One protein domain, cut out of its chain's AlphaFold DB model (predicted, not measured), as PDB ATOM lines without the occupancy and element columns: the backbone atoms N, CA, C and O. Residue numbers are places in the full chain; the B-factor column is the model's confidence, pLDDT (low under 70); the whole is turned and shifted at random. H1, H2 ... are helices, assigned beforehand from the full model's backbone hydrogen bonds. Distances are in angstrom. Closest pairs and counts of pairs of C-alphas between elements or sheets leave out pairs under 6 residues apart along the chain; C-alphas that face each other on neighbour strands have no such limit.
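Overview. This is residues 10 to 69 of the 70 residues of an uncharacterized protein of candidate division MSBL1 archaeon SCGC-AAA259I09 (UniProt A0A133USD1). Picture four separate helices strung out along an open, extended chain, with no packed core. H1 and H2 are near each other at one end, about perpendicular; H3 is alone partway along, and H4, the longest helix by residues, is alone at the other end. The printed part has 60 residues with four named helices, H1, H2, H3 and H4 in that order along the chain, and no named strand; its class is all helix. The whole is extended, with a radius of gyration of the C-alphas of 17.5 A, and its C-alphas span 51 by 24 by 19 A along their three main axes.

Along the chain. Find C-alpha 10 at (38.897, 9.679, 40.122); from there H1 runs through residues 10 to 18, 12.9 A from first to last C-alpha. Pass residues 19 to 24 and you reach H2, residues 25 to 33, which begins at C-alpha 25 at (46.398, 16.975, 29.220) and is 11.7 A long. Next look at residues 38 to 44: this is H3, 10.1 A from first to last C-alpha. Then go on to Lys 54, where H4 begins; it holds residues 54 to 67, is 20.6 A long and ends at C-alpha 67 at (13.550, 41.110, 9.454).

Arrangement. Look first at H1 and H2, which are close but not clearly touching, with 1 pair of C-alphas within 8 A. Their closest C-alphas are those of Leu 15 and Phe 25, 7.7 A apart. Their lines stand about perpendicular, at 88 degrees, and their centres are 12.7 A apart. H3 is apart from H1 and from H2, and H4 is apart from H1, H2 and H3. Along the backbone of H2, H3 and H4 you will find every O i to N i+4 pair within hydrogen-bond range; in H1 it is 4 of 5.

Size, cuts and confidence. The two C-alphas farthest apart are those of Glu 10 and Arg 69, 52.3 A from each other, and these are also the first and last printed residues. The printed part runs from residue 10 to residue 69 with no cut. The link from H2 to H3 is tight, with 4 residues, while those from H1 to H2, with 6, and from H3 to H4, with 9, are short. Residues 32 to 40, of which 38 to 40 belong to H3, stand free; so do residues 42 to 69, of which 42 to 44 belong to H3 and 54 to 67 to H4. In the B-factor column the mean pLDDT of the printed part is 77.9, and the model's confidence is low, under 70, at residues 34 to 51; H3 has a mean of 60.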
ATOM      1  N   GLU A  10      40.234   9.549  40.715       97.25
ATOM      2  CA  GLU A  10      38.897   9.679  40.122       97.25
ATOM      3  C   GLU A  10      38.766  10.853  39.134       97.25
ATOM      4  O   GLU A  10      37.931  10.823  38.231       97.25
ATOM      5  N   VAL A  11      39.567  11.907  39.309       91.88
ATOM      6  CA  VAL A  11      39.603  13.067  38.410       91.88
ATOM      7  C   VAL A  11      40.512  12.777  37.224       91.88
ATOM      8  O   VAL A  11      40.165  13.132  36.100       91.88
ATOM      9  N   TYR A  12      41.641  12.104  37.452       94.31
ATOM     10  CA  TYR A  12      42.543  11.683  36.388       94.31
ATOM     11  C   TYR A  12      41.830  10.787  35.367       94.31
ATOM     12  O   TYR A  12      41.859  11.090  34.176       94.31
ATOM     13  N   GLU A  13      41.102   9.767  35.824       95.31
ATOM     14  CA  GLU A  13      40.360   8.858  34.938       95.31
ATOM     15  C   GLU A  13      39.264   9.577  34.135       95.31
ATOM     16  O   GLU A  13      39.074   9.316  32.946       95.31
ATOM     17  N   LYS A  14      38.596  10.569  34.738       87.69
ATOM     18  CA  LYS A  14      37.638  11.427  34.021       87.69
ATOM     19  C   LYS A  14      38.309  12.293  32.957       87.69
ATOM     20  O   LYS A  14      37.776  12.442  31.866       87.69
ATOM     21  N   LEU A  15      39.462  12.888  33.252       88.44
ATOM     22  CA  LEU A  15      40.192  13.672  32.253       88.44
ATOM     23  C   LEU A  15      40.705  12.770  31.129       88.44
ATOM     24  O   LEU A  15      40.697  13.169  29.968       88.44
ATOM     25  N   ARG A  16      41.130  11.551  31.465       89.62
ATOM     26  CA  ARG A  16      41.620  10.560  30.511       89.62
ATOM     27  C   ARG A  16      40.540  10.124  29.525       89.62
ATOM     28  O   ARG A  16      40.856   9.970  28.354       89.62
ATOM     29  N   SER A  17      39.293   9.964  29.972       88.44
ATOM     30  CA  SER A  17      38.175   9.616  29.085       88.44
ATOM     31  C   SER A  17      37.719  10.768  28.182       88.44
ATOM     32  O   SER A  17      37.120  10.521  27.140       88.44
ATOM     33  N   LEU A  18      38.005  12.019  28.560       82.50
ATOM     34  CA  LEU A  18      37.687  13.216  27.769       82.50
ATOM     35  C   LEU A  18      38.784  13.593  26.758       82.50
ATOM     36  O   LEU A  18      38.496  14.246  25.756       82.50
ATOM     37  N   LYS A  19      40.033  13.214  27.033       86.25
ATOM     38  CA  LYS A  19      41.219  13.493  26.213       86.25
ATOM     39  C   LYS A  19      41.198  12.663  24.925       86.25
ATOM     40  O   LYS A  19      40.961  11.457  24.974       86.25
ATOM     41  N   ARG A  20      41.505  13.274  23.777       86.56
ATOM     42  CA  ARG A  20      41.686  12.532  22.508       86.56
ATOM     43  C   ARG A  20      43.002  11.739  22.512       86.56
ATOM     44  O   ARG A  20      43.917  12.073  23.266       86.56
ATOM     45  N   GLU A  21      43.118  10.714  21.660       82.25
ATOM     46  CA  GLU A  21      44.300   9.824  21.618       82.25
ATOM     47  C   GLU A  21      45.627  10.596  21.472       82.25
ATOM     48  O   GLU A  21      46.541  10.377  22.267       82.25
ATOM     49  N   ASP A  22      45.683  11.584  20.572       86.81
ATOM     50  CA  ASP A  22      46.896  12.375  20.290       86.81
ATOM     51  C   ASP A  22      46.987  13.719  21.043       86.81
ATOM     52  O   ASP A  22      47.924  14.493  20.850       86.81
ATOM     53  N   GLU A  23      46.012  14.045  21.894       88.69
ATOM     54  CA  GLU A  23      45.965  15.320  22.627       88.69
ATOM     55  C   GLU A  23      46.774  15.232  23.928       88.69
ATOM     56  O   GLU A  23      46.824  14.164  24.523       88.69
ATOM     57  N   SER A  24      47.394  16.302  24.439       92.50
ATOM     58  CA  SER A  24      47.989  16.286  25.789       92.50
ATOM     59  C   SER A  24      46.997  16.761  26.861       92.50
ATOM     60  O   SER A  24      46.047  17.487  26.582       92.50
ATOM     61  N   PHE A  25      47.220  16.411  28.135       90.81
ATOM     62  CA  PHE A  25      46.398  16.975  29.220       90.81
ATOM     63  C   PHE A  25      46.533  18.500  29.322       90.81
ATOM     64  O   PHE A  25      45.588  19.165  29.736       90.81
ATOM     65  N   SER A  26      47.680  19.062  28.933       90.12
ATOM     66  CA  SER A  26      47.860  20.514  28.870       90.12
ATOM     67  C   SER A  26      47.005  21.151  27.776       90.12
ATOM     68  O   SER A  26      46.482  22.234  28.009       90.12
ATOM     69  N   ASP A  27      46.809  20.478  26.640       88.88
ATOM     70  CA  ASP A  27      45.937  20.962  25.562       88.88
ATOM     71  C   ASP A  27      44.464  20.898  25.974       88.88
ATOM     72  O   ASP A  27      43.753  21.893  25.843       88.88
ATOM     73  N   LEU A  28      44.039  19.779  26.575       87.19
ATOM     74  CA  LEU A  28      42.678  19.608  27.092       87.19
ATOM     75  C   LEU A  28      42.353  20.666  28.157       87.19
ATOM     76  O   LEU A  28      41.354  21.380  28.059       87.19
ATOM     77  N   LEU A  29      43.207  20.787  29.180       87.88
ATOM     78  CA  LEU A  29      43.024  21.765  30.254       87.88
ATOM     79  C   LEU A  29      43.149  23.195  29.730       87.88
ATOM     80  O   LEU A  29      42.407  24.062  30.179       87.88
ATOM     81  N   GLY A  30      44.038  23.433  28.766       84.94
ATOM     82  CA  GLY A  30      44.163  24.705  28.064       84.94
ATOM     83  C   GLY A  30      42.870  25.079  27.349       84.94
ATOM     84  O   GLY A  30      42.366  26.172  27.564       84.94
ATOM     85  N   GLY A  31      42.272  24.168  26.581       79.31
ATOM     86  CA  GLY A  31      40.999  24.394  25.892       79.31
ATOM     87  C   GLY A  31      39.823  24.629  26.844       79.31
ATOM     88  O   GLY A  31      39.018  25.530  26.610       79.31
ATOM     89  N   LEU A  32      39.745  23.864  27.938       76.69
ATOM     90  CA  LEU A  32      38.706  24.021  28.963       76.69
ATOM     91  C   LEU A  32      38.859  25.316  29.767       76.69
ATOM     92  O   LEU A  32      37.862  25.980  30.044       76.69
ATOM     93  N   ALA A  33      40.087  25.676  30.149       75.00
ATOM     94  CA  ALA A  33      40.387  26.909  30.876       75.00
ATOM     95  C   ALA A  33      40.271  28.138  29.975       75.00
ATOM     96  O   ALA A  33      39.868  29.205  30.431       75.00
ATOM     97  N   GLU A  34      40.570  27.981  28.685       68.31
ATOM     98  CA  GLU A  34      40.307  29.002  27.685       68.31
ATOM     99  C   GLU A  34      38.815  29.188  27.419       68.31
ATOM    100  O   GLU A  34      38.549  30.106  26.652       68.31
ATOM    101  N   ASN A  35      37.904  28.385  28.021       56.25
ATOM    102  CA  ASN A  35      36.463  28.294  27.739       56.25
ATOM    103  C   ASN A  35      35.960  29.496  26.953       56.25
ATOM    104  O   ASN A  35      35.734  30.606  27.439       56.25
ATOM    105  N   VAL A  36      36.001  29.217  25.667       55.47
ATOM    106  CA  VAL A  36      36.417  30.113  24.617       55.47
ATOM    107  C   VAL A  36      35.208  30.941  24.283       55.47
ATOM    108  O   VAL A  36      34.159  30.368  23.985       55.47
ATOM    109  N   ASP A  37      35.369  32.270  24.338       60.41
ATOM    110  CA  ASP A  37      34.474  33.223  23.681       60.41
ATOM    111  C   ASP A  37      33.855  32.512  22.470       60.41
ATOM    112  O   ASP A  37      34.615  32.080  21.590       60.41
ATOM    113  N   PRO A  38      32.527  32.298  22.440       59.56
ATOM    114  CA  PRO A  38      31.866  31.564  21.372       59.56
ATOM    115  C   PRO A  38      32.358  32.004  19.988       59.56
ATOM    116  O   PRO A  38      32.526  31.172  19.098       59.56
ATOM    117  N   HIS A  39      32.731  33.278  19.823       57.91
ATOM    118  CA  HIS A  39      33.354  33.787  18.607       57.91
ATOM    119  C   HIS A  39      34.727  33.182  18.288       57.91
ATOM    120  O   HIS A  39      34.990  32.859  17.128       57.91
ATOM    121  N   LYS A  40      35.620  33.007  19.265       59.41
ATOM    122  CA  LYS A  40      36.957  32.415  19.076       59.41
ATOM    123  C   LYS A  40      36.858  30.910  18.770       59.41
ATOM    124  O   LYS A  40      37.628  30.425  17.938       59.41
ATOM    125  N   THR A  41      35.862  30.205  19.316       60.62
ATOM    126  CA  THR A  41      35.543  28.806  18.959       60.62
ATOM    127  C   THR A  41      35.006  28.706  17.537       60.62
ATOM    128  O   THR A  41      35.560  27.974  16.717       60.62
ATOM    129  N   LEU A  42      33.994  29.512  17.201       61.00
ATOM    130  CA  LEU A  42      33.414  29.568  15.855       61.00
ATOM    131  C   LEU A  42      34.460  29.953  14.795       61.00
ATOM    132  O   LEU A  42      34.430  29.450  13.675       61.00
ATOM    133  N   LYS A  43      35.437  30.799  15.146       62.16
ATOM    134  CA  LYS A  43      36.531  31.201  14.251       62.16
ATOM    135  C   LYS A  43      37.558  30.090  14.011       62.16
ATOM    136  O   LYS A  43      38.091  30.029  12.906       62.16
ATOM    137  N   LYS A  44      37.825  29.221  14.997       60.19
ATOM    138  CA  LYS A  44      38.673  28.021  14.831       60.19
ATOM    139  C   LYS A  44      37.968  26.929  14.016       60.19
ATOM    140  O   LYS A  44      38.619  26.261  13.225       60.19
ATOM    141  N   LEU A  45      36.650  26.796  14.169       60.50
ATOM    142  CA  LEU A  45      35.816  25.845  13.416       60.50
ATOM    143  C   LEU A  45      35.471  26.321  11.993       60.50
ATOM    144  O   LEU A  45      34.927  25.571  11.179       60.50
ATOM    145  N   ARG A  46      35.789  27.579  11.663       56.00
ATOM    146  CA  ARG A  46      35.571  28.151  10.334       56.00
ATOM    147  C   ARG A  46      36.405  27.394   9.298       56.00
ATOM    148  O   ARG A  46      37.601  27.634   9.165       56.00
ATOM    149  N   GLY A  47      35.734  26.547   8.522       57.91
ATOM    150  CA  GLY A  47      36.330  25.760   7.440       57.91
ATOM    151  C   GLY A  47      36.647  24.310   7.806       57.91
ATOM    152  O   GLY A  47      37.000  23.553   6.911       57.91
ATOM    153  N   SER A  48      36.481  23.903   9.071       59.97
ATOM    154  CA  SER A  48      36.647  22.502   9.494       59.97
ATOM    155  C   SER A  48      35.350  21.691   9.433       59.97
ATOM    156  O   SER A  48      35.361  20.505   9.740       59.97
ATOM    157  N   MET A  49      34.226  22.327   9.092       57.03
ATOM    158  CA  MET A  49      32.911  21.695   9.069       57.03
ATOM    159  C   MET A  49      32.282  21.897   7.691       57.03
ATOM    160  O   MET A  49      31.949  23.021   7.300       57.03
ATOM    161  N   SER A  50      32.174  20.809   6.931       63.28
ATOM    162  CA  SER A  50      31.343  20.750   5.733       63.28
ATOM    163  C   SER A  50      29.905  20.527   6.178       63.28
ATOM    164  O   SER A  50      29.583  19.483   6.738       63.28
ATOM    165  N   PHE A  51      29.052  21.517   5.951       66.88
ATOM    166  CA  PHE A  51      27.612  21.346   6.089       66.88
ATOM    167  C   PHE A  51      27.061  20.959   4.723       66.88
ATOM    168  O   PHE A  51      27.232  21.721   3.769       66.88
ATOM    169  N   GLU A  52      26.425  19.793   4.635       72.88
ATOM    170  CA  GLU A  52      25.743  19.343   3.414       72.88
ATOM    171  C   GLU A  52      24.661  20.359   2.996       72.88
ATOM    172  O   GLU A  52      24.549  20.703   1.824       72.88
ATOM    173  N   GLU A  53      23.990  20.975   3.973       77.56
ATOM    174  CA  GLU A  53      22.901  21.950   3.794       77.56
ATOM    175  C   GLU A  53      23.357  23.414   3.946       77.56
ATOM    176  O   GLU A  53      22.578  24.311   4.274       77.56
ATOM    177  N   LYS A  54      24.648  23.708   3.723       76.75
ATOM    178  CA  LYS A  54      25.217  25.056   3.935       76.75
ATOM    179  C   LYS A  54      24.406  26.173   3.261       76.75
ATOM    180  O   LYS A  54      24.315  27.267   3.812       76.75
ATOM    181  N   GLY A  55      23.876  25.920   2.064       78.38
ATOM    182  CA  GLY A  55      23.090  26.900   1.311       78.38
ATOM    183  C   GLY A  55      21.805  27.307   2.031       78.38
ATOM    184  O   GLY A  55      21.551  28.500   2.180       78.38
ATOM    185  N   GLU A  56      21.057  26.327   2.535       83.25
ATOM    186  CA  GLU A  56      19.771  26.531   3.213       83.25
ATOM    187  C   GLU A  56      19.955  27.283   4.536       83.25
ATOM    188  O   GLU A  56      19.279  28.281   4.806       83.25
ATOM    189  N   ILE A  57      20.977  26.891   5.302       82.62
ATOM    190  CA  ILE A  57      21.350  27.555   6.556       82.62
ATOM    191  C   ILE A  57      21.710  29.030   6.309       82.62
ATOM    192  O   ILE A  57      21.331  29.911   7.083       82.62
ATOM    193  N   LEU A  58      22.443  29.333   5.230       84.12
ATOM    194  CA  LEU A  58      22.805  30.713   4.895       84.12
ATOM    195  C   LEU A  58      21.589  31.543   4.463       84.12
ATOM    196  O   LEU A  58      21.498  32.704   4.870       84.12
ATOM    197  N   SER A  59      20.654  30.966   3.702       85.50
ATOM    198  CA  SER A  59      19.419  31.667   3.324       85.50
ATOM    199  C   SER A  59      18.559  32.020   4.536       85.50
ATOM    200  O   SER A  59      18.132  33.169   4.655       85.50
ATOM    201  N   GLU A  60      18.392  31.096   5.486       86.19
ATOM    202  CA  GLU A  60      17.591  31.335   6.692       86.19
ATOM    203  C   GLU A  60      18.201  32.445   7.570       86.19
ATOM    204  O   GLU A  60      17.499  33.300   8.120       86.19
ATOM    205  N   ILE A  61      19.536  32.481   7.679       87.06
ATOM    206  CA  ILE A  61      20.248  33.546   8.399       87.06
ATOM    207  C   ILE A  61      20.003  34.910   7.745       87.06
ATOM    208  O   ILE A  61      19.804  35.903   8.452       87.06
ATOM    209  N   ASP A  62      20.045  34.988   6.417       87.19
ATOM    210  CA  ASP A  62      19.862  36.251   5.706       87.19
ATOM    211  C   ASP A  62      18.416  36.753   5.756       87.19
ATOM    212  O   ASP A  62      18.212  37.963   5.897       87.19
ATOM    213  N   GLU A  63      17.422  35.865   5.743       90.56
ATOM    214  CA  GLU A  63      16.019  36.229   5.985       90.56
ATOM    215  C   GLU A  63      15.828  36.821   7.383       90.56
ATOM    216  O   GLU A  63      15.405  37.974   7.511       90.56
ATOM    217  N   LYS A  64      16.293  36.125   8.427       87.25
ATOM    218  CA  LYS A  64      16.233  36.628   9.813       87.25
ATOM    219  C   LYS A  64      16.971  37.953  10.006       87.25
ATOM    220  O   LYS A  64      16.648  38.731  10.904       87.25
ATOM    221  N   ARG A  65      18.007  38.234   9.208       88.75
ATOM    222  CA  ARG A  65      18.713  39.526   9.232       88.75
ATOM    223  C   ARG A  65      17.957  40.629   8.501       88.75
ATOM    224  O   ARG A  65      18.135  41.787   8.869       88.75
ATOM    225  N   LYS A  66      17.182  40.315   7.459       87.94
ATOM    226  CA  LYS A  66      16.310  41.292   6.787       87.94
ATOM    227  C   LYS A  66      15.196  41.743   7.724       87.94
ATOM    228  O   LYS A  66      14.981  42.941   7.838       87.94
ATOM    229  N   GLU A  67      14.594  40.814   8.462       83.12
ATOM    230  CA  GLU A  67      13.550  41.110   9.454       83.12
ATOM    231  C   GLU A  67      14.009  42.097  10.537       83.12
ATOM    232  O   GLU A  67      13.239  42.946  10.962       83.12
ATOM    233  N   ARG A  68      15.280  42.033  10.958       78.25
ATOM    234  CA  ARG A  68      15.851  42.941  11.977       78.25
ATOM    235  C   ARG A  68      16.302  44.304  11.443       78.25
ATOM    236  O   ARG A  68      16.775  45.119  12.229       78.25
ATOM    237  N   ARG A  69      16.283  44.516  10.122       76.62
ATOM    238  CA  ARG A  69      16.690  45.780   9.473       76.62
ATOM    239  C   ARG A  69      15.502  46.671   9.099       76.62
ATOM    240  O   ARG A  69      15.720  47.706   8.471       76.62
TER     241      ARG A  69